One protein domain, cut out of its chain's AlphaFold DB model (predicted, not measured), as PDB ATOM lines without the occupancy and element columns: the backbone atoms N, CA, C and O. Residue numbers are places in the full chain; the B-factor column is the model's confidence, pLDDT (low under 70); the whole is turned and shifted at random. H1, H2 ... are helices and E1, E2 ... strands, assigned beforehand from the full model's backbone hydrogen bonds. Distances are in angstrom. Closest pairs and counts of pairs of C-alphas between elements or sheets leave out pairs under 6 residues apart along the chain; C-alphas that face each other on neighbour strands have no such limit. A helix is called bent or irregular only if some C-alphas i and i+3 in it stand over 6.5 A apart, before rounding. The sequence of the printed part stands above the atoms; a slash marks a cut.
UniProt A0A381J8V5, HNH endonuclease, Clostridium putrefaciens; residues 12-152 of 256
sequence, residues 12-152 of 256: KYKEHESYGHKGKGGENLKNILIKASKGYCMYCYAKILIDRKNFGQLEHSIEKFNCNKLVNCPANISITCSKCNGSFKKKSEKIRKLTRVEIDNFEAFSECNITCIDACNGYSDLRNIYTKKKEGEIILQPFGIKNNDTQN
ATOM      1  N   LYS A  12     -30.403  14.650  21.805       94.69
ATOM      2  CA  LYS A  12     -28.987  14.592  21.431       94.69
ATOM      3  C   LYS A  12     -28.317  15.872  21.902       94.69
ATOM      4  O   LYS A  12     -28.435  16.896  21.225       94.69
ATOM      5  N   TYR A  13     -27.698  15.813  23.074       93.94
ATOM      6  CA  TYR A  13     -26.945  16.931  23.627       93.94
ATOM      7  C   TYR A  13     -25.649  17.140  22.853       93.94
ATOM      8  O   TYR A  13     -25.081  16.205  22.292       93.94
ATOM      9  N   LYS A  14     -25.207  18.390  22.808       91.62
ATOM     10  CA  LYS A  14     -23.879  18.758  22.326       91.62
ATOM     11  C   LYS A  14     -22.946  18.946  23.508       91.62
ATOM     12  O   LYS A  14     -23.349  19.547  24.507       91.62
ATOM     13  N   GLU A  15     -21.715  18.490  23.340       88.25
ATOM     14  CA  GLU A  15     -20.618  18.748  24.266       88.25
ATOM     15  C   GLU A  15     -20.365  20.255  24.408       88.25
ATOM     16  O   GLU A  15     -20.642  21.037  23.495       88.25
ATOM     17  N   HIS A  16     -19.858  20.661  25.573       84.81
ATOM     18  CA  HIS A  16     -19.485  22.044  25.907       84.81
ATOM     19  C   HIS A  16     -20.614  23.095  25.886       84.81
ATOM     20  O   HIS A  16     -20.367  24.262  26.189       84.81
ATOM     21  N   GLU A  17     -21.860  22.714  25.599       90.25
ATOM     22  CA  GLU A  17     -23.032  23.559  25.842       90.25
ATOM     23  C   GLU A  17     -23.578  23.320  27.260       90.25
ATOM     24  O   GLU A  17     -23.580  22.202  27.774       90.25
ATOM     25  N   SER A  18     -24.075  24.383  27.899       92.62
ATOM     26  CA  SER A  18     -24.788  24.268  29.172       92.62
ATOM     27  C   SER A  18     -26.282  24.057  28.942       92.62
ATOM     28  O   SER A  18     -26.891  24.657  28.047       92.62
ATOM     29  N   TYR A  19     -26.881  23.229  29.795       95.19
ATOM     30  CA  TYR A  19     -28.304  22.912  29.794       95.19
ATOM     31  C   TYR A  19     -28.862  23.039  31.208       95.19
ATOM     32  O   TYR A  19     -28.175  22.786  32.192       95.19
ATOM     33  N   GLY A  20     -30.121  23.448  31.322       94.19
ATOM     34  CA  GLY A  20     -30.773  23.608  32.617       94.19
ATOM     35  C   GLY A  20     -32.207  24.085  32.463       94.19
ATOM     36  O   GLY A  20     -32.768  24.043  31.375       94.19
ATOM     37  N   HIS A  21     -32.824  24.556  33.545       95.50
ATOM     38  CA  HIS A  21     -34.240  24.934  33.506       95.50
ATOM     39  C   HIS A  21     -34.497  26.403  33.131       95.50
ATOM     40  O   HIS A  21     -35.594  26.747  32.690       95.50
ATOM     41  N   LYS A  22     -33.518  27.292  33.323       94.81
ATOM     42  CA  LYS A  22     -33.665  28.746  33.134       94.81
ATOM     43  C   LYS A  22     -32.457  29.350  32.414       94.81
ATOM     44  O   LYS A  22     -31.427  28.696  32.263       94.81
ATOM     45  N   GLY A  23     -32.593  30.610  31.998       95.19
ATOM     46  CA  GLY A  23     -31.537  31.363  31.318       95.19
ATOM     47  C   GLY A  23     -31.097  30.695  30.016       95.19
ATOM     48  O   GLY A  23     -31.871  29.960  29.396       95.19
ATOM     49  N   LYS A  24     -29.831  30.900  29.634       94.62
ATOM     50  CA  LYS A  24     -29.273  30.351  28.392       94.62
ATOM     51  C   LYS A  24     -29.332  28.821  28.337       94.62
ATOM     52  O   LYS A  24     -29.729  28.266  27.316       94.62
ATOM     53  N   GLY A  25     -29.033  28.147  29.448       94.88
ATOM     54  CA  GLY A  25     -29.150  26.689  29.536       94.88
ATOM     55  C   GLY A  25     -30.589  26.195  29.350       94.88
ATOM     56  O   GLY A  25     -30.810  25.166  28.716       94.88
ATOM     57  N   GLY A  26     -31.574  26.961  29.832       96.44
ATOM     58  CA  GLY A  26     -32.997  26.726  29.581       96.44
ATOM     59  C   GLY A  26     -33.377  26.839  28.108       96.44
ATOM     60  O   GLY A  26     -34.074  25.971  27.587       96.44
ATOM     61  N   GLU A  27     -32.897  27.871  27.416       96.69
ATOM     62  CA  GLU A  27     -33.119  28.040  25.974       96.69
ATOM     63  C   GLU A  27     -32.507  26.891  25.164       96.69
ATOM     64  O   GLU A  27     -33.191  26.291  24.330       96.69
ATOM     65  N   ASN A  28     -31.245  26.552  25.445       96.44
ATOM     66  CA  ASN A  28     -30.530  25.461  24.785       96.44
ATOM     67  C   ASN A  28     -31.273  24.134  24.975       96.44
ATOM     68  O   ASN A  28     -31.565  23.426  24.007       96.44
ATOM     69  N   LEU A  29     -31.664  23.835  26.218       97.06
ATOM     70  CA  LEU A  29     -32.388  22.614  26.548       97.06
ATOM     71  C   LEU A  29     -33.748  22.560  25.850       97.06
ATOM     72  O   LEU A  29     -34.099  21.541  25.253       97.06
ATOM     73  N   LYS A  30     -34.496  23.670  25.854       97.81
ATOM     74  CA  LYS A  30     -35.791  23.761  25.170       97.81
ATOM     75  C   LYS A  30     -35.657  23.467  23.675       97.81
ATOM     76  O   LYS A  30     -36.487  22.742  23.127       97.81
ATOM     77  N   ASN A  31     -34.614  23.983  23.025       97.00
ATOM     78  CA  ASN A  31     -34.360  23.753  21.602       97.00
ATOM     79  C   ASN A  31     -34.062  22.278  21.295       97.00
ATOM     80  O   ASN A  31     -34.645  21.716  20.364       97.00
ATOM     81  N   ILE A  32     -33.204  21.631  22.091       97.12
ATOM     82  CA  ILE A  32     -32.870  20.212  21.894       97.12
ATOM     83  C   ILE A  32     -34.082  19.321  22.153       97.12
ATOM     84  O   ILE A  32     -34.356  18.430  21.349       97.12
ATOM     85  N   LEU A  33     -34.847  19.575  23.217       98.06
ATOM     86  CA  LEU A  33     -36.033  18.780  23.536       98.06
ATOM     87  C   LEU A  33     -37.119  18.915  22.463       98.06
ATOM     88  O   LEU A  33     -37.715  17.910  22.087       98.06
ATOM     89  N   ILE A  34     -37.338  20.115  21.915       97.94
ATOM     90  CA  ILE A  34     -38.265  20.322  20.789       97.94
ATOM     91  C   ILE A  34     -37.808  19.573  19.541       97.94
ATOM     92  O   ILE A  34     -38.629  18.965  18.856       97.94
ATOM     93  N   LYS A  35     -36.503  19.586  19.243       97.31
ATOM     94  CA  LYS A  35     -35.952  18.824  18.118       97.31
ATOM     95  C   LYS A  35     -36.139  17.320  18.335       97.31
ATOM     96  O   LYS A  35     -36.590  16.630  17.425       97.31
ATOM     97  N   ALA A  36     -35.847  16.832  19.540       97.56
ATOM     98  CA  ALA A  36     -35.999  15.431  19.922       97.56
ATOM     99  C   ALA A  36     -37.460  14.968  19.848       97.56
ATOM    100  O   ALA A  36     -37.741  13.887  19.335       97.56
ATOM    101  N   SER A  37     -38.397  15.808  20.296       97.69
ATOM    102  CA  SER A  37     -39.830  15.522  20.253       97.69
ATOM    103  C   SER A  37     -40.496  15.835  18.919       97.69
ATOM    104  O   SER A  37     -41.708  15.669  18.787       97.69
ATOM    105  N   LYS A  38     -39.728  16.303  17.924       96.75
ATOM    106  CA  LYS A  38     -40.229  16.775  16.625       96.75
ATOM    107  C   LYS A  38     -41.334  17.838  16.770       96.75
ATOM    108  O   LYS A  38     -42.226  17.923  15.935       96.75
ATOM    109  N   GLY A  39     -41.286  18.646  17.832       97.50
ATOM    110  CA  GLY A  39     -42.275  19.688  18.112       97.50
ATOM    111  C   GLY A  39     -43.564  19.206  18.782       97.50
ATOM    112  O   GLY A  39     -44.542  19.957  18.791       97.50
ATOM    113  N   TYR A  40     -43.581  18.002  19.360       98.06
ATOM    114  CA  TYR A  40     -44.723  17.441  20.089       98.06
ATOM    115  C   TYR A  40     -44.475  17.376  21.604       98.06
ATOM    116  O   TYR A  40     -43.339  17.359  22.075       98.06
ATOM    117  N   CYS A  41     -45.551  17.370  22.386       98.25
ATOM    118  CA  CYS A  41     -45.516  17.105  23.819       98.25
ATOM    119  C   CYS A  41     -45.012  15.679  24.062       98.25
ATOM    120  O   CYS A  41     -45.567  14.736  23.498       98.25
ATOM    121  N   MET A  42     -44.023  15.514  24.945       98.38
ATOM    122  CA  MET A  42     -43.436  14.200  25.221       98.38
ATOM    123  C   MET A  42     -44.369  13.232  25.972       98.38
ATOM    124  O   MET A  42     -44.089  12.040  26.006       98.38
ATOM    125  N   TYR A  43     -45.478  13.711  26.553       97.62
ATOM    126  CA  TYR A  43     -46.440  12.860  27.268       97.62
ATOM    127  C   TYR A  43     -47.731  12.578  26.500       97.62
ATOM    128  O   TYR A  43     -48.220  11.456  26.530       97.62
ATOM    129  N   CYS A  44     -48.307  13.580  25.825       96.81
ATOM    130  CA  CYS A  44     -49.598  13.420  25.144       96.81
ATOM    131  C   CYS A  44     -49.540  13.532  23.625       96.81
ATOM    132  O   CYS A  44     -50.577  13.457  22.968       96.81
ATOM    133  N   TYR A  45     -48.351  13.753  23.063       97.62
ATOM    134  CA  TYR A  45     -48.134  13.777  21.619       97.62
ATOM    135  C   TYR A  45     -48.898  14.872  20.851       97.62
ATOM    136  O   TYR A  45     -48.919  14.870  19.620       97.62
ATOM    137  N   ALA A  46     -49.504  15.831  21.558       96.69
ATOM    138  CA  ALA A  46     -50.082  17.036  20.974       96.69
ATOM    139  C   ALA A  46     -48.977  17.987  20.505       96.69
ATOM    140  O   ALA A  46     -47.923  18.088  21.139       96.69
ATOM    141  N   LYS A  47     -49.207  18.696  19.401       96.94
ATOM    142  CA  LYS A  47     -48.228  19.629  18.836       96.94
ATOM    143  C   LYS A  47     -48.031  20.834  19.759       96.94
ATOM    144  O   LYS A  47     -48.991  21.423  20.242       96.94
ATOM    145  N   ILE A  48     -46.774  21.189  20.008       97.62
ATOM    146  CA  ILE A  48     -46.368  22.325  20.854       97.62
ATOM    147  C   ILE A  48     -45.499  23.337  20.101       97.62
ATOM    148  O   ILE A  48     -45.311  24.449  20.587       97.62
ATOM    149  N   LEU A  49     -44.985  22.980  18.922       96.88
ATOM    150  CA  LEU A  49     -44.351  23.908  17.989       96.88
ATOM    151  C   LEU A  49     -45.309  24.172  16.824       96.88
ATOM    152  O   LEU A  49     -45.498  23.313  15.962       96.88
ATOM    153  N   ILE A  50     -45.926  25.351  16.806       92.44
ATOM    154  CA  ILE A  50     -46.933  25.743  15.812       92.44
ATOM    155  C   ILE A  50     -46.499  27.076  15.223       92.44
ATOM    156  O   ILE A  50     -46.240  28.010  15.972       92.44
ATOM    157  N   ASP A  51     -46.387  27.149  13.896       89.56
ATOM    158  CA  ASP A  51     -45.976  28.370  13.191       89.56
ATOM    159  C   ASP A  51     -44.714  29.020  13.802       89.56
ATOM    160  O   ASP A  51     -44.680  30.191  14.167       89.56
ATOM    161  N   ARG A  52     -43.678  28.197  14.031       87.94
ATOM    162  CA  ARG A  52     -42.401  28.583  14.673       87.94
ATOM    163  C   ARG A  52     -42.525  29.087  16.124       87.94
ATOM    164  O   ARG A  52     -41.505  29.331  16.763       87.94
ATOM    165  N   LYS A  53     -43.734  29.175  16.685       94.00
ATOM    166  CA  LYS A  53     -43.993  29.523  18.085       94.00
ATOM    167  C   LYS A  53     -43.975  28.266  18.947       94.00
ATOM    168  O   LYS A  53     -44.632  27.268  18.653       94.00
ATOM    169  N   ASN A  54     -43.197  28.321  20.023       94.44
ATOM    170  CA  ASN A  54     -42.981  27.202  20.931       94.44
ATOM    171  C   ASN A  54     -43.809  27.362  22.214       94.44
ATOM    172  O   ASN A  54     -43.407  28.065  23.146       94.44
ATOM    173  N   PHE A  55     -44.926  26.642  22.271       96.31
ATOM    174  CA  PHE A  55     -45.853  26.561  23.405       96.31
ATOM    175  C   PHE A  55     -45.463  25.491  24.437       96.31
ATOM    176  O   PHE A  55     -46.171  25.280  25.422       96.31
ATOM    177  N   GLY A  56     -44.343  24.797  24.220       97.44
ATOM    178  CA  GLY A  56     -43.814  23.808  25.145       97.44
ATOM    179  C   GLY A  56     -43.310  24.434  26.442       97.44
ATOM    180  O   GLY A  56     -42.741  25.530  26.446       97.44
ATOM    181  N   GLN A  57     -43.472  23.708  27.542       98.06
ATOM    182  CA  GLN A  57     -42.957  24.051  28.863       98.06
ATOM    183  C   GLN A  57     -41.905  23.030  29.290       98.06
ATOM    184  O   GLN A  57     -42.108  21.828  29.111       98.06
ATOM    185  N   LEU A  58     -40.798  23.524  29.853       98.00
ATOM    186  CA  LEU A  58     -39.820  22.673  30.522       98.00
ATOM    187  C   LEU A  58     -40.450  22.117  31.800       98.00
ATOM    188  O   LEU A  58     -40.940  22.879  32.637       98.00
ATOM    189  N   GLU A  59     -40.446  20.799  31.925       97.19
ATOM    190  CA  GLU A  59     -41.156  20.053  32.959       97.19
ATOM    191  C   GLU A  59     -40.175  19.094  33.650       97.19
ATOM    192  O   GLU A  59     -39.359  18.471  32.981       97.19
ATOM    193  N   HIS A  60     -40.209  19.013  34.983       97.62
ATOM    194  CA  HIS A  60     -39.304  18.178  35.782       97.62
ATOM    195  C   HIS A  60     -39.878  16.779  36.016       97.62
ATOM    196  O   HIS A  60     -40.720  16.624  36.901       97.62
ATOM    197  N   SER A  61     -39.375  15.766  35.307       96.38
ATOM    198  CA  SER A  61     -39.825  14.366  35.370       96.38
ATOM    199  C   SER A  61     -40.047  13.871  36.804       96.38
ATOM    200  O   SER A  61     -41.156  13.454  37.149       96.38
ATOM    201  N   ILE A  62     -39.036  14.015  37.661       97.00
ATOM    202  CA  ILE A  62     -39.143  13.953  39.122       97.00
ATOM    203  C   ILE A  62     -39.203  15.386  39.640       97.00
ATOM    204  O   ILE A  62     -38.348  16.210  39.299       97.00
ATOM    205  N   GLU A  63     -40.200  15.703  40.468       96.31
ATOM    206  CA  GLU A  63     -40.436  17.086  40.867       96.31
ATOM    207  C   GLU A  63     -39.249  17.674  41.641       96.31
ATOM    208  O   GLU A  63     -38.726  17.090  42.592       96.31
ATOM    209  N   LYS A  64     -38.872  18.899  41.264       95.00
ATOM    210  CA  LYS A  64     -37.724  19.630  41.818       95.00
ATOM    211  C   LYS A  64     -37.785  19.905  43.322       95.00
ATOM    212  O   LYS A  64     -36.756  20.196  43.915       95.00
ATOM    213  N   PHE A  65     -38.965  19.833  43.948       94.25
ATOM    214  CA  PHE A  65     -39.075  19.991  45.403       94.25
ATOM    215  C   PHE A  65     -38.453  18.812  46.164       94.25
ATOM    216  O   PHE A  65     -38.229  18.931  47.365       94.25
ATOM    217  N   ASN A  66     -38.201  17.680  45.495       95.88
ATOM    218  CA  ASN A  66     -37.548  16.538  46.121       95.88
ATOM    219  C   ASN A  66     -36.047  16.778  46.337       95.88
ATOM    220  O   ASN A  66     -35.510  16.308  47.327       95.88
ATOM    221  N   CYS A  67     -35.359  17.497  45.443       95.31
ATOM    222  CA  CYS A  67     -33.929  17.781  45.581       95.31
ATOM    223  C   CYS A  67     -33.501  18.935  44.660       95.31
ATOM    224  O   CYS A  67     -33.884  18.983  43.489       95.31
ATOM    225  N   ASN A  68     -32.632  19.824  45.150       94.50
ATOM    226  CA  ASN A  68     -32.122  20.954  44.366       94.50
ATOM    227  C   ASN A  68     -31.291  20.517  43.148       94.50
ATOM    228  O   ASN A  68     -31.347  21.180  42.110       94.50
ATOM    229  N   LYS A  69     -30.586  19.377  43.218       94.56
ATOM    230  CA  LYS A  69     -29.824  18.832  42.077       94.56
ATOM    231  C   LYS A  69     -30.722  18.494  40.875       94.56
ATOM    232  O   LYS A  69     -30.279  18.565  39.732       94.56
ATOM    233  N   LEU A  70     -32.012  18.216  41.097       95.69
ATOM    234  CA  LEU A  70     -32.984  17.940  40.031       95.69
ATOM    235  C   LEU A  70     -33.415  19.186  39.251       95.69
ATOM    236  O   LEU A  70     -33.933  19.048  38.142       95.69
ATOM    237  N   VAL A  71     -33.225  20.391  39.807       95.31
ATOM    238  CA  VAL A  71     -33.707  21.649  39.212       95.31
ATOM    239  C   VAL A  71     -33.083  21.889  37.843       95.31
ATOM    240  O   VAL A  71     -33.791  22.316  36.934       95.31
ATOM    241  N   ASN A  72     -31.786  21.619  37.699       94.00
ATOM    242  CA  ASN A  72     -31.038  21.859  36.464       94.00
ATOM    243  C   ASN A  72     -30.522  20.577  35.807       94.00
ATOM    244  O   ASN A  72     -29.846  20.681  34.794       94.00
ATOM    245  N   CYS A  73     -30.853  19.394  36.337       95.12
ATOM    246  CA  CYS A  73     -30.485  18.118  35.727       95.12
ATOM    247  C   CYS A  73     -31.159  17.979  34.347       95.12
ATOM    248  O   CYS A  73     -32.385  17.824  34.297       95.12
ATOM    249  N   PRO A  74     -30.413  18.006  33.224       95.06
ATOM    250  CA  PRO A  74     -31.022  17.980  31.892       95.06
ATOM    251  C   PRO A  74     -31.750  16.668  31.615       95.06
ATOM    252  O   PRO A  74     -32.791  16.673  30.960       95.06
ATOM    253  N   ALA A  75     -31.269  15.564  32.194       94.50
ATOM    254  CA  ALA A  75     -31.911  14.259  32.103       94.50
ATOM    255  C   ALA A  75     -33.244  14.163  32.873       94.50
ATOM    256  O   ALA A  75     -34.043  13.254  32.635       94.50
ATOM    257  N   ASN A  76     -33.498  15.104  33.786       96.75
ATOM    258  CA  ASN A  76     -34.746  15.227  34.533       96.75
ATOM    259  C   ASN A  76     -35.735  16.208  33.908       96.75
ATOM    260  O   ASN A  76     -36.806  16.423  34.467       96.75
ATOM    261  N   ILE A  77     -35.410  16.825  32.774       97.69
ATOM    262  CA  ILE A  77     -36.244  17.876  32.202       97.69
ATOM    263  C   ILE A  77     -36.762  17.459  30.827       97.69
ATOM    264  O   ILE A  77     -36.000  17.167  29.909       97.69
ATOM    265  N   SER A  78     -38.083  17.479  30.687       97.31
ATOM    266  CA  SER A  78     -38.828  17.160  29.471       97.31
ATOM    267  C   SER A  78     -39.443  18.414  28.837       97.31
ATOM    268  O   SER A  78     -39.411  19.503  29.417       97.31
ATOM    269  N   ILE A  79     -40.009  18.274  27.629       98.50
ATOM    270  CA  ILE A  79     -40.841  19.312  27.001       98.50
ATOM    271  C   ILE A  79     -42.283  18.828  26.862       98.50
ATOM    272  O   ILE A  79     -42.574  17.786  26.268       98.50
ATOM    273  N   THR A  80     -43.217  19.599  27.409       98.25
ATOM    274  CA  THR A  80     -44.623  19.187  27.487       98.25
ATOM    275  C   THR A  80     -45.572  20.339  27.180       98.25
ATOM    276  O   THR A  80     -45.187  21.507  27.204       98.25
ATOM    277  N   CYS A  81     -46.829  20.027  26.860       97.94
ATOM    278  CA  CYS A  81     -47.873  21.043  26.774       97.94
ATOM    279  C   CYS A  81     -48.299  21.508  28.177       97.94
ATOM    280  O   CYS A  81     -48.149  20.785  29.168       97.94
ATOM    281  N   SER A  82     -48.907  22.693  28.252       96.69
ATOM    282  CA  SER A  82     -49.364  23.294  29.513       96.69
ATOM    283  C   SER A  82     -50.331  22.410  30.303       96.69
ATOM    284  O   SER A  82     -50.301  22.418  31.531       96.69
ATOM    285  N   LYS A  83     -51.162  21.604  29.632       96.56
ATOM    286  CA  LYS A  83     -52.103  20.695  30.299       96.56
ATOM    287  C   LYS A  83     -51.394  19.523  30.983       96.56
ATOM    288  O   LYS A  83     -51.721  19.202  32.126       96.56
ATOM    289  N   CYS A  84     -50.412  18.917  30.313       97.56
ATOM    290  CA  CYS A  84     -49.627  17.825  30.888       97.56
ATOM    291  C   CYS A  84     -48.817  18.314  32.092       97.56
ATOM    292  O   CYS A  84     -48.935  17.731  33.168       97.56
ATOM    293  N   ASN A  85     -48.079  19.417  31.930       96.50
ATOM    294  CA  ASN A  85     -47.266  20.005  32.996       96.50
ATOM    295  C   ASN A  85     -48.120  20.552  34.146       96.50
ATOM    296  O   ASN A  85     -47.915  20.227  35.306       96.50
ATOM    297  N   GLY A  86     -49.098  21.398  33.826       93.69
ATOM    298  CA  GLY A  86     -49.821  22.207  34.804       93.69
ATOM    299  C   GLY A  86     -50.994  21.508  35.485       93.69
ATOM    300  O   GLY A  86     -51.486  22.028  36.483       93.69
ATOM    301  N   SER A  87     -51.459  20.364  34.971       95.62
ATOM    302  CA  SER A  87     -52.654  19.686  35.488       95.62
ATOM    303  C   SER A  87     -52.441  18.187  35.674       95.62
ATOM    304  O   SER A  87     -52.502  17.703  36.803       95.62
ATOM    305  N   PHE A  88     -52.170  17.447  34.597       96.19
ATOM    306  CA  PHE A  88     -52.159  15.981  34.650       96.19
ATOM    307  C   PHE A  88     -51.025  15.428  35.508       96.19
ATOM    308  O   PHE A  88     -51.262  14.565  36.355       96.19
ATOM    309  N   LYS A  89     -49.813  15.969  35.358       94.50
ATOM    310  CA  LYS A  89     -48.676  15.531  36.164       94.50
ATOM    311  C   LYS A  89     -48.741  16.039  37.600       94.50
ATOM    312  O   LYS A  89     -48.483  15.263  38.513       94.50
ATOM    313  N   LYS A  90     -49.162  17.290  37.824       93.25
ATOM    314  CA  LYS A  90     -49.317  17.848  39.184       93.25
ATOM    315  C   LYS A  90     -50.287  17.059  40.056       93.25
ATOM    316  O   LYS A  90     -50.143  17.039  41.279       93.25
ATOM    317  N   LYS A  91     -51.278  16.395  39.451       91.75
ATOM    318  CA  LYS A  91     -52.186  15.513  40.187       91.75
ATOM    319  C   LYS A  91     -51.368  14.480  40.971       91.75
ATOM    320  O   LYS A  91     -50.563  13.740  40.401       91.75
ATOM    321  N   SER A  92     -51.587  14.448  42.283       89.31
ATOM    322  CA  SER A  92     -50.910  13.548  43.225       89.31
ATOM    323  C   SER A  92     -49.401  13.791  43.419       89.31
ATOM    324  O   SER A  92     -48.742  12.937  44.002       89.31
ATOM    325  N   GLU A  93     -48.833  14.935  43.006       92.38
ATOM    326  CA  GLU A  93     -47.383  15.199  43.151       92.38
ATOM    327  C   GLU A  93     -46.890  15.116  44.597       92.38
ATOM    328  O   GLU A  93     -45.847  14.529  44.865       92.38
ATOM    329  N   LYS A  94     -47.694  15.592  45.554       91.94
ATOM    330  CA  LYS A  94     -47.360  15.537  46.985       91.94
ATOM    331  C   LYS A  94     -47.219  14.105  47.514       91.94
ATOM    332  O   LYS A  94     -46.493  13.889  48.477       91.94
ATOM    333  N   ILE A  95     -47.905  13.141  46.895       93.12
ATOM    334  CA  ILE A  95     -47.892  11.728  47.302       93.12
ATOM    335  C   ILE A  95     -46.608  11.035  46.820       93.12
ATOM    336  O   ILE A  95     -46.146  10.090  47.449       93.12
ATOM    337  N   ARG A  96     -45.985  11.543  45.749       94.19
ATOM    338  CA  ARG A  96     -44.739  11.007  45.174       94.19
ATOM    339  C   ARG A  96     -43.473  11.582  45.813       94.19
ATOM    340  O   ARG A  96     -42.384  11.443  45.261       94.19
ATOM    341  N   LYS A  97     -43.608  12.253  46.957       95.56
ATOM    342  CA  LYS A  97     -42.480  12.846  47.673       95.56
ATOM    343  C   LYS A  97     -41.475  11.763  48.081       95.56
ATOM    344  O   LYS A  97     -41.852  10.720  48.619       95.56
ATOM    345  N   LEU A  98     -40.200  12.037  47.834       96.62
ATOM    346  CA  LEU A  98     -39.087  11.181  48.229       96.62
ATOM    347  C   LEU A  98     -38.772  11.356  49.722       96.62
ATOM    348  O   LEU A  98     -38.966  12.431  50.301       96.62
ATOM    349  N   THR A  99     -38.318  10.279  50.358       97.00
ATOM    350  CA  THR A  99     -37.873  10.300  51.756       97.00
ATOM    351  C   THR A  99     -36.509  10.973  51.873       97.00
ATOM    352  O   THR A  99     -35.778  11.097  50.890       97.00
ATOM    353  N   ARG A 100     -36.134  11.387  53.090       96.44
ATOM    354  CA  ARG A 100     -34.827  12.013  53.314       96.44
ATOM    355  C   ARG A 100     -33.670  11.077  52.943       96.44
ATOM    356  O   ARG A 100     -32.768  11.516  52.250       96.44
ATOM    357  N   VAL A 101     -33.770   9.794  53.292       97.06
ATOM    358  CA  VAL A 101     -32.763   8.771  52.957       97.06
ATOM    359  C   VAL A 101     -32.608   8.598  51.443       97.06
ATOM    360  O   VAL A 101     -31.494   8.525  50.938       97.06
ATOM    361  N   GLU A 102     -33.715   8.574  50.693       97.19
ATOM    362  CA  GLU A 102     -33.677   8.480  49.224       97.19
ATOM    363  C   GLU A 102     -32.990   9.704  48.594       97.19
ATOM    364  O   GLU A 102     -32.246   9.565  47.623       97.19
ATOM    365  N   ILE A 103     -33.217  10.891  49.164       96.62
ATOM    366  CA  ILE A 103     -32.592  12.143  48.721       96.62
ATOM    367  C   ILE A 103     -31.102  12.162  49.071       96.62
ATOM    368  O   ILE A 103     -30.301  12.476  48.196       96.62
ATOM    369  N   ASP A 104     -30.726  11.794  50.297       95.38
ATOM    370  CA  ASP A 104     -29.327  11.755  50.743       95.38
ATOM    371  C   ASP A 104     -28.501  10.789  49.883       95.38
ATOM    372  O   ASP A 104     -27.413  11.136  49.426       95.38
ATOM    373  N   ASN A 105     -29.058   9.614  49.565       95.25
ATOM    374  CA  ASN A 105     -28.425   8.666  48.649       95.25
ATOM    375  C   ASN A 105     -28.244   9.273  47.252       95.25
ATOM    376  O   ASN A 105     -27.152   9.224  46.688       95.25
ATOM    377  N   PHE A 106     -29.287   9.890  46.688       95.69
ATOM    378  CA  PHE A 106     -29.157  10.564  45.397       95.69
ATOM    379  C   PHE A 106     -28.097  11.670  45.436       95.69
ATOM    380  O   PHE A 106     -27.300  11.793  44.509       95.69
ATOM    381  N   GLU A 107     -28.055  12.471  46.497       93.75
ATOM    382  CA  GLU A 107     -27.078  13.545  46.650       93.75
ATOM    383  C   GLU A 107     -25.646  13.011  46.771       93.75
ATOM    384  O   GLU A 107     -24.755  13.608  46.168       93.75
ATOM    385  N   ALA A 108     -25.428  11.885  47.449       92.62
ATOM    386  CA  ALA A 108     -24.114  11.257  47.582       92.62
ATOM    387  C   ALA A 108     -23.598  10.643  46.266       92.62
ATOM    388  O   ALA A 108     -22.421  10.785  45.948       92.62
ATOM    389  N   PHE A 109     -24.470  10.000  45.480       90.31
ATOM    390  CA  PHE A 109     -24.079   9.240  44.278       90.31
ATOM    391  C   PHE A 109     -24.311   9.977  42.948       90.31
ATOM    392  O   PHE A 109     -24.106   9.415  41.873       90.31
ATOM    393  N   SER A 110     -24.777  11.228  42.981       90.06
ATOM    394  CA  SER A 110     -24.991  12.027  41.767       90.06
ATOM    395  C   SER A 110     -23.763  12.847  41.380       90.06
ATOM    396  O   SER A 110     -23.367  13.788  42.071       90.06
ATOM    397  N   GLU A 111     -23.242  12.561  40.191       86.56
ATOM    398  CA  GLU A 111     -22.091  13.232  39.571       86.56
ATOM    399  C   GLU A 111     -22.504  14.501  38.795       86.56
ATOM    400  O   GLU A 111     -22.249  14.660  37.602       86.56
ATOM    401  N   CYS A 112     -23.222  15.416  39.454       88.19
ATOM    402  CA  CYS A 112     -23.729  16.624  38.800       88.19
ATOM    403  C   CYS A 112     -22.615  17.646  38.521       88.19
ATOM    404  O   CYS A 112     -21.884  18.042  39.425       88.19
ATOM    405  N   ASN A 113     -22.561  18.162  37.291       86.25
ATOM    406  CA  ASN A 113     -21.687  19.267  36.891       86.25
ATOM    407  C   ASN A 113     -22.387  20.188  35.866       86.25
ATOM    408  O   ASN A 113     -23.475  19.875  35.382       86.25
ATOM    409  N   ILE A 114     -21.784  21.341  35.551       81.44
ATOM    410  CA  ILE A 114     -22.389  22.380  34.687       81.44
ATOM    411  C   ILE A 114     -22.587  21.897  33.239       81.44
ATOM    412  O   ILE A 114     -23.514  22.337  32.559       81.44
ATOM    413  N   THR A 115     -21.737  20.983  32.779       83.19
ATOM    414  CA  THR A 115     -21.750  20.400  31.430       83.19
ATOM    415  C   THR A 115     -22.389  19.010  31.409       83.19
ATOM    416  O   THR A 115     -22.172  18.244  30.475       83.19
ATOM    417  N   CYS A 116     -23.149  18.654  32.447       86.62
ATOM    418  CA  CYS A 116     -23.764  17.339  32.567       86.62
ATOM    419  C   CYS A 116     -24.819  17.158  31.472       86.62
ATOM    420  O   CYS A 116     -25.747  17.957  31.368       86.62
ATOM    421  N   ILE A 117     -24.681  16.106  30.670       86.38
ATOM    422  CA  ILE A 117     -25.591  15.794  29.558       86.38
ATOM    423  C   ILE A 117     -26.211  14.396  29.659       86.38
ATOM    424  O   ILE A 117     -27.204  14.122  28.985       86.38
ATOM    425  N   ASP A 118     -25.688  13.553  30.550       83.69
ATOM    426  CA  ASP A 118     -26.079  12.153  30.684       83.69
ATOM    427  C   ASP A 118     -26.903  11.881  31.944       83.69
ATOM    428  O   ASP A 118     -26.829  12.583  32.957       83.69
ATOM    429  N   ALA A 119     -27.697  10.811  31.892       89.12
ATOM    430  CA  ALA A 119     -28.359  10.260  33.065       89.12
ATOM    431  C   ALA A 119     -27.350   9.440  33.887       89.12
ATOM    432  O   ALA A 119     -27.077   8.288  33.558       89.12
ATOM    433  N   CYS A 120     -26.807  10.017  34.962       91.56
ATOM    434  CA  CYS A 120     -25.892   9.303  35.858       91.56
ATOM    435  C   CYS A 120     -26.590   8.159  36.621       91.56
ATOM    436  O   CYS A 120     -27.823   8.111  36.717       91.56
ATOM    437  N   ASN A 121     -25.798   7.258  37.214       90.94
ATOM    438  CA  ASN A 121     -26.307   6.118  37.986       90.94
ATOM    439  C   ASN A 121     -27.217   6.567  39.136       90.94
ATOM    440  O   ASN A 121     -28.350   6.103  39.227       90.94
ATOM    441  N   GLY A 122     -26.796   7.572  39.916       93.25
ATOM    442  CA  GLY A 122     -27.619   8.111  41.002       93.25
ATOM    443  C   GLY A 122     -28.987   8.625  40.531       93.25
ATOM    444  O   GLY A 122     -29.998   8.404  41.194       93.25
ATOM    445  N   TYR A 123     -29.060   9.270  39.359       94.44
ATOM    446  CA  TYR A 123     -30.345   9.698  38.798       94.44
ATOM    447  C   TYR A 123     -31.182   8.508  38.303       94.44
ATOM    448  O   TYR A 123     -32.395   8.484  38.515       94.44
ATOM    449  N   SER A 124     -30.554   7.508  37.687       92.81
ATOM    450  CA  SER A 124     -31.231   6.287  37.231       92.81
ATOM    451  C   SER A 124     -31.855   5.507  38.394       92.81
ATOM    452  O   SER A 124     -33.023   5.117  38.317       92.81
ATOM    453  N   ASP A 125     -31.137   5.381  39.509       93.88
ATOM    454  CA  ASP A 125     -31.642   4.759  40.735       93.88
ATOM    455  C   ASP A 125     -32.805   5.551  41.334       93.88
ATOM    456  O   ASP A 125     -33.841   4.981  41.693       93.88
ATOM    457  N   LEU A 126     -32.695   6.884  41.357       95.81
ATOM    458  CA  LEU A 126     -33.768   7.748  41.838       95.81
ATOM    459  C   LEU A 126     -35.048   7.597  41.004       95.81
ATOM    460  O   LEU A 126     -36.141   7.538  41.569       95.81
ATOM    461  N   ARG A 127     -34.941   7.494  39.671       95.31
ATOM    462  CA  ARG A 127     -36.095   7.220  38.790       95.31
ATOM    463  C   ARG A 127     -36.754   5.889  39.133       95.31
ATOM    464  O   ARG A 127     -37.982   5.817  39.210       95.31
ATOM    465  N   ASN A 128     -35.961   4.850  39.380       94.12
ATOM    466  CA  ASN A 128     -36.472   3.533  39.757       94.12
ATOM    467  C   ASN A 128     -37.222   3.568  41.094       94.12
ATOM    468  O   ASN A 128     -38.292   2.974  41.217       94.12
ATOM    469  N   ILE A 129     -36.703   4.292  42.084       95.75
ATOM    470  CA  ILE A 129     -37.373   4.490  43.376       95.75
ATOM    471  C   ILE A 129     -38.672   5.280  43.191       95.75
ATOM    472  O   ILE A 129     -39.733   4.870  43.664       95.75
ATOM    473  N   TYR A 130     -38.601   6.404  42.479       96.56
ATOM    474  CA  TYR A 130     -39.727   7.307  42.276       96.56
ATOM    475  C   TYR A 130     -40.897   6.622  41.563       96.56
ATOM    476  O   TYR A 130     -42.047   6.761  41.976       96.56
ATOM    477  N   THR A 131     -40.617   5.833  40.523       95.81
ATOM    478  CA  THR A 131     -41.659   5.147  39.742       95.81
ATOM    479  C   THR A 131     -42.370   4.024  40.501       95.81
ATOM    480  O   THR A 131     -43.477   3.644  40.124       95.81
ATOM    481  N   LYS A 132     -41.776   3.528  41.593       94.56
ATOM    482  CA  LYS A 132     -42.390   2.557  42.513       94.56
ATOM    483  C   LYS A 132     -43.263   3.212  43.589       94.56
ATOM    484  O   LYS A 132     -43.958   2.505  44.318       94.56
ATOM    485  N   LYS A 133     -43.241   4.544  43.727       94.88
ATOM    486  CA  LYS A 133     -44.132   5.255  44.656       94.88
ATOM    487  C   LYS A 133     -45.576   5.159  44.176       94.88
ATOM    488  O   LYS A 133     -45.851   5.077  42.981       94.88
ATOM    489  N   LYS A 134     -46.514   5.258  45.119       93.62
ATOM    490  CA  LYS A 134     -47.940   5.398  44.810       93.62
ATOM    491  C   LYS A 134     -48.147   6.589  43.869       93.62
ATOM    492  O   LYS A 134     -47.661   7.680  44.158       93.62
ATOM    493  N   GLU A 135     -48.885   6.381  42.778       94.31
ATOM    494  CA  GLU A 135     -49.115   7.362  41.705       94.31
ATOM    495  C   GLU A 135     -47.865   7.713  40.871       94.31
ATOM    496  O   GLU A 135     -47.940   8.597  40.012       94.31
ATOM    497  N   GLY A 136     -46.731   7.051  41.115       94.88
ATOM    498  CA  GLY A 136     -45.447   7.236  40.435       94.88
ATOM    499  C   GLY A 136     -45.327   6.505  39.101       94.88
ATOM    500  O   GLY A 136     -44.321   6.683  38.416       94.88
ATOM    501  N   GLU A 137     -46.342   5.735  38.698       96.56
ATOM    502  CA  GLU A 137     -46.352   4.922  37.479       96.56
ATOM    503  C   GLU A 137     -46.458   5.785  36.212       96.56
ATOM    504  O   GLU A 137     -47.499   5.920  35.565       96.56
ATOM    505  N   ILE A 138     -45.350   6.449  35.897       97.00
ATOM    506  CA  ILE A 138     -45.185   7.395  34.808       97.00
ATOM    507  C   ILE A 138     -43.984   6.937  33.989       97.00
ATOM    508  O   ILE A 138     -42.876   6.841  34.508       97.00
ATOM    509  N   ILE A 139     -44.174   6.723  32.686       97.62
ATOM    510  CA  ILE A 139     -43.067   6.657  31.727       97.62
ATOM    511  C   ILE A 139     -42.399   8.039  31.685       97.62
ATOM    512  O   ILE A 139     -42.852   8.937  30.978       97.62
ATOM    513  N   LEU A 140     -41.385   8.239  32.527       96.62
ATOM    514  CA  LEU A 140     -40.667   9.504  32.669       96.62
ATOM    515  C   LEU A 140     -39.939   9.854  31.366       96.62
ATOM    516  O   LEU A 140     -39.280   9.002  30.774       96.62
ATOM    517  N   GLN A 141     -40.043  11.113  30.948       96.12
ATOM    518  CA  GLN A 141     -39.418  11.634  29.733       96.12
ATOM    519  C   GLN A 141     -38.372  12.694  30.110       96.12
ATOM    520  O   GLN A 141     -38.559  13.395  31.104       96.12
ATOM    521  N   PRO A 142     -37.295  12.873  29.340       94.19
ATOM    522  CA  PRO A 142     -36.875  12.044  28.211       94.19
ATOM    523  C   PRO A 142     -36.420  10.629  28.640       94.19
ATOM    524  O   PRO A 142     -36.431  10.287  29.823       94.19
ATOM    525  N   PHE A 143     -36.043   9.806  27.660       94.56
ATOM    526  CA  PHE A 143     -35.463   8.453  27.779       94.56
ATOM    527  C   PHE A 143     -36.410   7.295  28.120       94.56
ATOM    528  O   PHE A 143     -36.063   6.148  27.851       94.56
ATOM    529  N   GLY A 144     -37.606   7.551  28.650       95.38
ATOM    530  CA  GLY A 144     -38.561   6.488  28.982       95.38
ATOM    531  C   GLY A 144     -38.134   5.639  30.187       95.38
ATOM    532  O   GLY A 144     -37.170   5.956  30.883       95.38
ATOM    533  N   ILE A 145     -38.875   4.566  30.470       95.00
ATOM    534  CA  ILE A 145     -38.639   3.671  31.616       95.00
ATOM    535  C   ILE A 145     -38.356   2.259  31.120       95.00
ATOM    536  O   ILE A 145     -38.922   1.825  30.119       95.00
ATOM    537  N   LYS A 146     -37.487   1.553  31.843       93.62
ATOM    538  CA  LYS A 146     -37.157   0.148  31.632       93.62
ATOM    539  C   LYS A 146     -37.433  -0.613  32.924       93.62
ATOM    540  O   LYS A 146     -37.145  -0.099  34.002       93.62
ATOM    541  N   ASN A 147     -38.003  -1.804  32.826       93.94
ATOM    542  CA  ASN A 147     -38.131  -2.695  33.969       93.94
ATOM    543  C   ASN A 147     -36.754  -3.289  34.319       93.94
ATOM    544  O   ASN A 147     -36.035  -3.738  33.427       93.94
ATOM    545  N   ASN A 148     -36.380  -3.291  35.599       89.06
ATOM    546  CA  ASN A 148     -35.060  -3.766  36.027       89.06
ATOM    547  C   ASN A 148     -34.914  -5.292  35.969       89.06
ATOM    548  O   ASN A 148     -33.801  -5.782  35.807       89.06
ATOM    549  N   ASP A 149     -36.011  -6.039  36.068       91.38
ATOM    550  CA  ASP A 149     -35.983  -7.499  36.100       91.38
ATOM    551  C   ASP A 149     -36.057  -8.061  34.674       91.38
ATOM    552  O   ASP A 149     -35.200  -8.829  34.246       91.38
ATOM    553  N   THR A 150     -37.056  -7.627  33.899       94.44
ATOM    554  CA  THR A 150     -37.294  -8.123  32.531       94.44
ATOM    555  C   THR A 150     -36.449  -7.412  31.481       94.44
ATOM    556  O   THR A 150     -36.344  -7.888  30.354       94.44
ATOM    557  N   GLN A 151     -35.879  -6.249  31.813       94.94
ATOM    558  CA  GLN A 151     -35.198  -5.364  30.869       94.94
ATOM    559  C   GLN A 151     -36.110  -4.841  29.735       94.94
ATOM    560  O   GLN A 151     -35.622  -4.212  28.791       94.94
ATOM    561  N   ASN A 152     -37.431  -5.018  29.833       96.56
ATOM    562  CA  ASN A 152     -38.370  -4.477  28.857       96.56
ATOM    563  C   ASN A 152     -38.460  -2.955  28.996       96.56
ATOM    564  O   ASN A 152     -38.652  -2.418  30.090       96.56
TER     565      ASN A 152
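Overview. This is residues 12 to 152 of the 256 residues of the protein "HNH endonuclease" of Clostridium putrefaciens (UniProt A0A381J8V5). Little regular structure: a loop-rich domain with the small strand hairpin E1 and E2 between H1 and H2, and the helical hairpin H4 and H5 at the other end. The 141 printed residues, under half in named elements, run H1 E1 E2 H2 H3 H4 H5, mostly helix; the sheet is antiparallel. It is compact, radius of gyration of the C-alphas 14.7 A, spanning 45 by 34 by 30 A.

Arrangement. Start at H1, residues 23 to 36; its closest C-alpha to E2, residues 77 to 80, is Leu 33, 6.0 A from that of Ile 79. E1, residues 57 to 60, and E2 form a hairpin; find N 57 and O 80 within hydrogen-bond range, 2.8 A. H2, residues 82 to 89, is only just irregular, with C-alphas 86 and 89 6.9 A apart; its closest C-alpha to E1 is Asn 85, 6.1 A from that of Glu 59. H3, residues 93 to 96, is apart from H4, residues 100 to 109. H4 and H5, residues 121 to 131, touch, closest at C-alphas of Phe 109 and Gly 122, 5.0 A, at a shallow tilt of 26 degrees, opposite ways. Every O i to N i+4 pair is within hydrogen-bond range in H1, H4 and H5, 2 of 4 in H2; H3 is too short.

Along the chain. Find C-alpha 23 at (-31.537, 31.363, 31.318); H1 runs 20.1 A from there. H5 runs 15.5 A to C-alpha 131 at (-41.659, 5.147, 39.742).

Size, cuts and confidence. The printed part has no cut; links H1 to E1, E1 to E2 and H4 to H5 are long. No printed residue is under pLDDT 70.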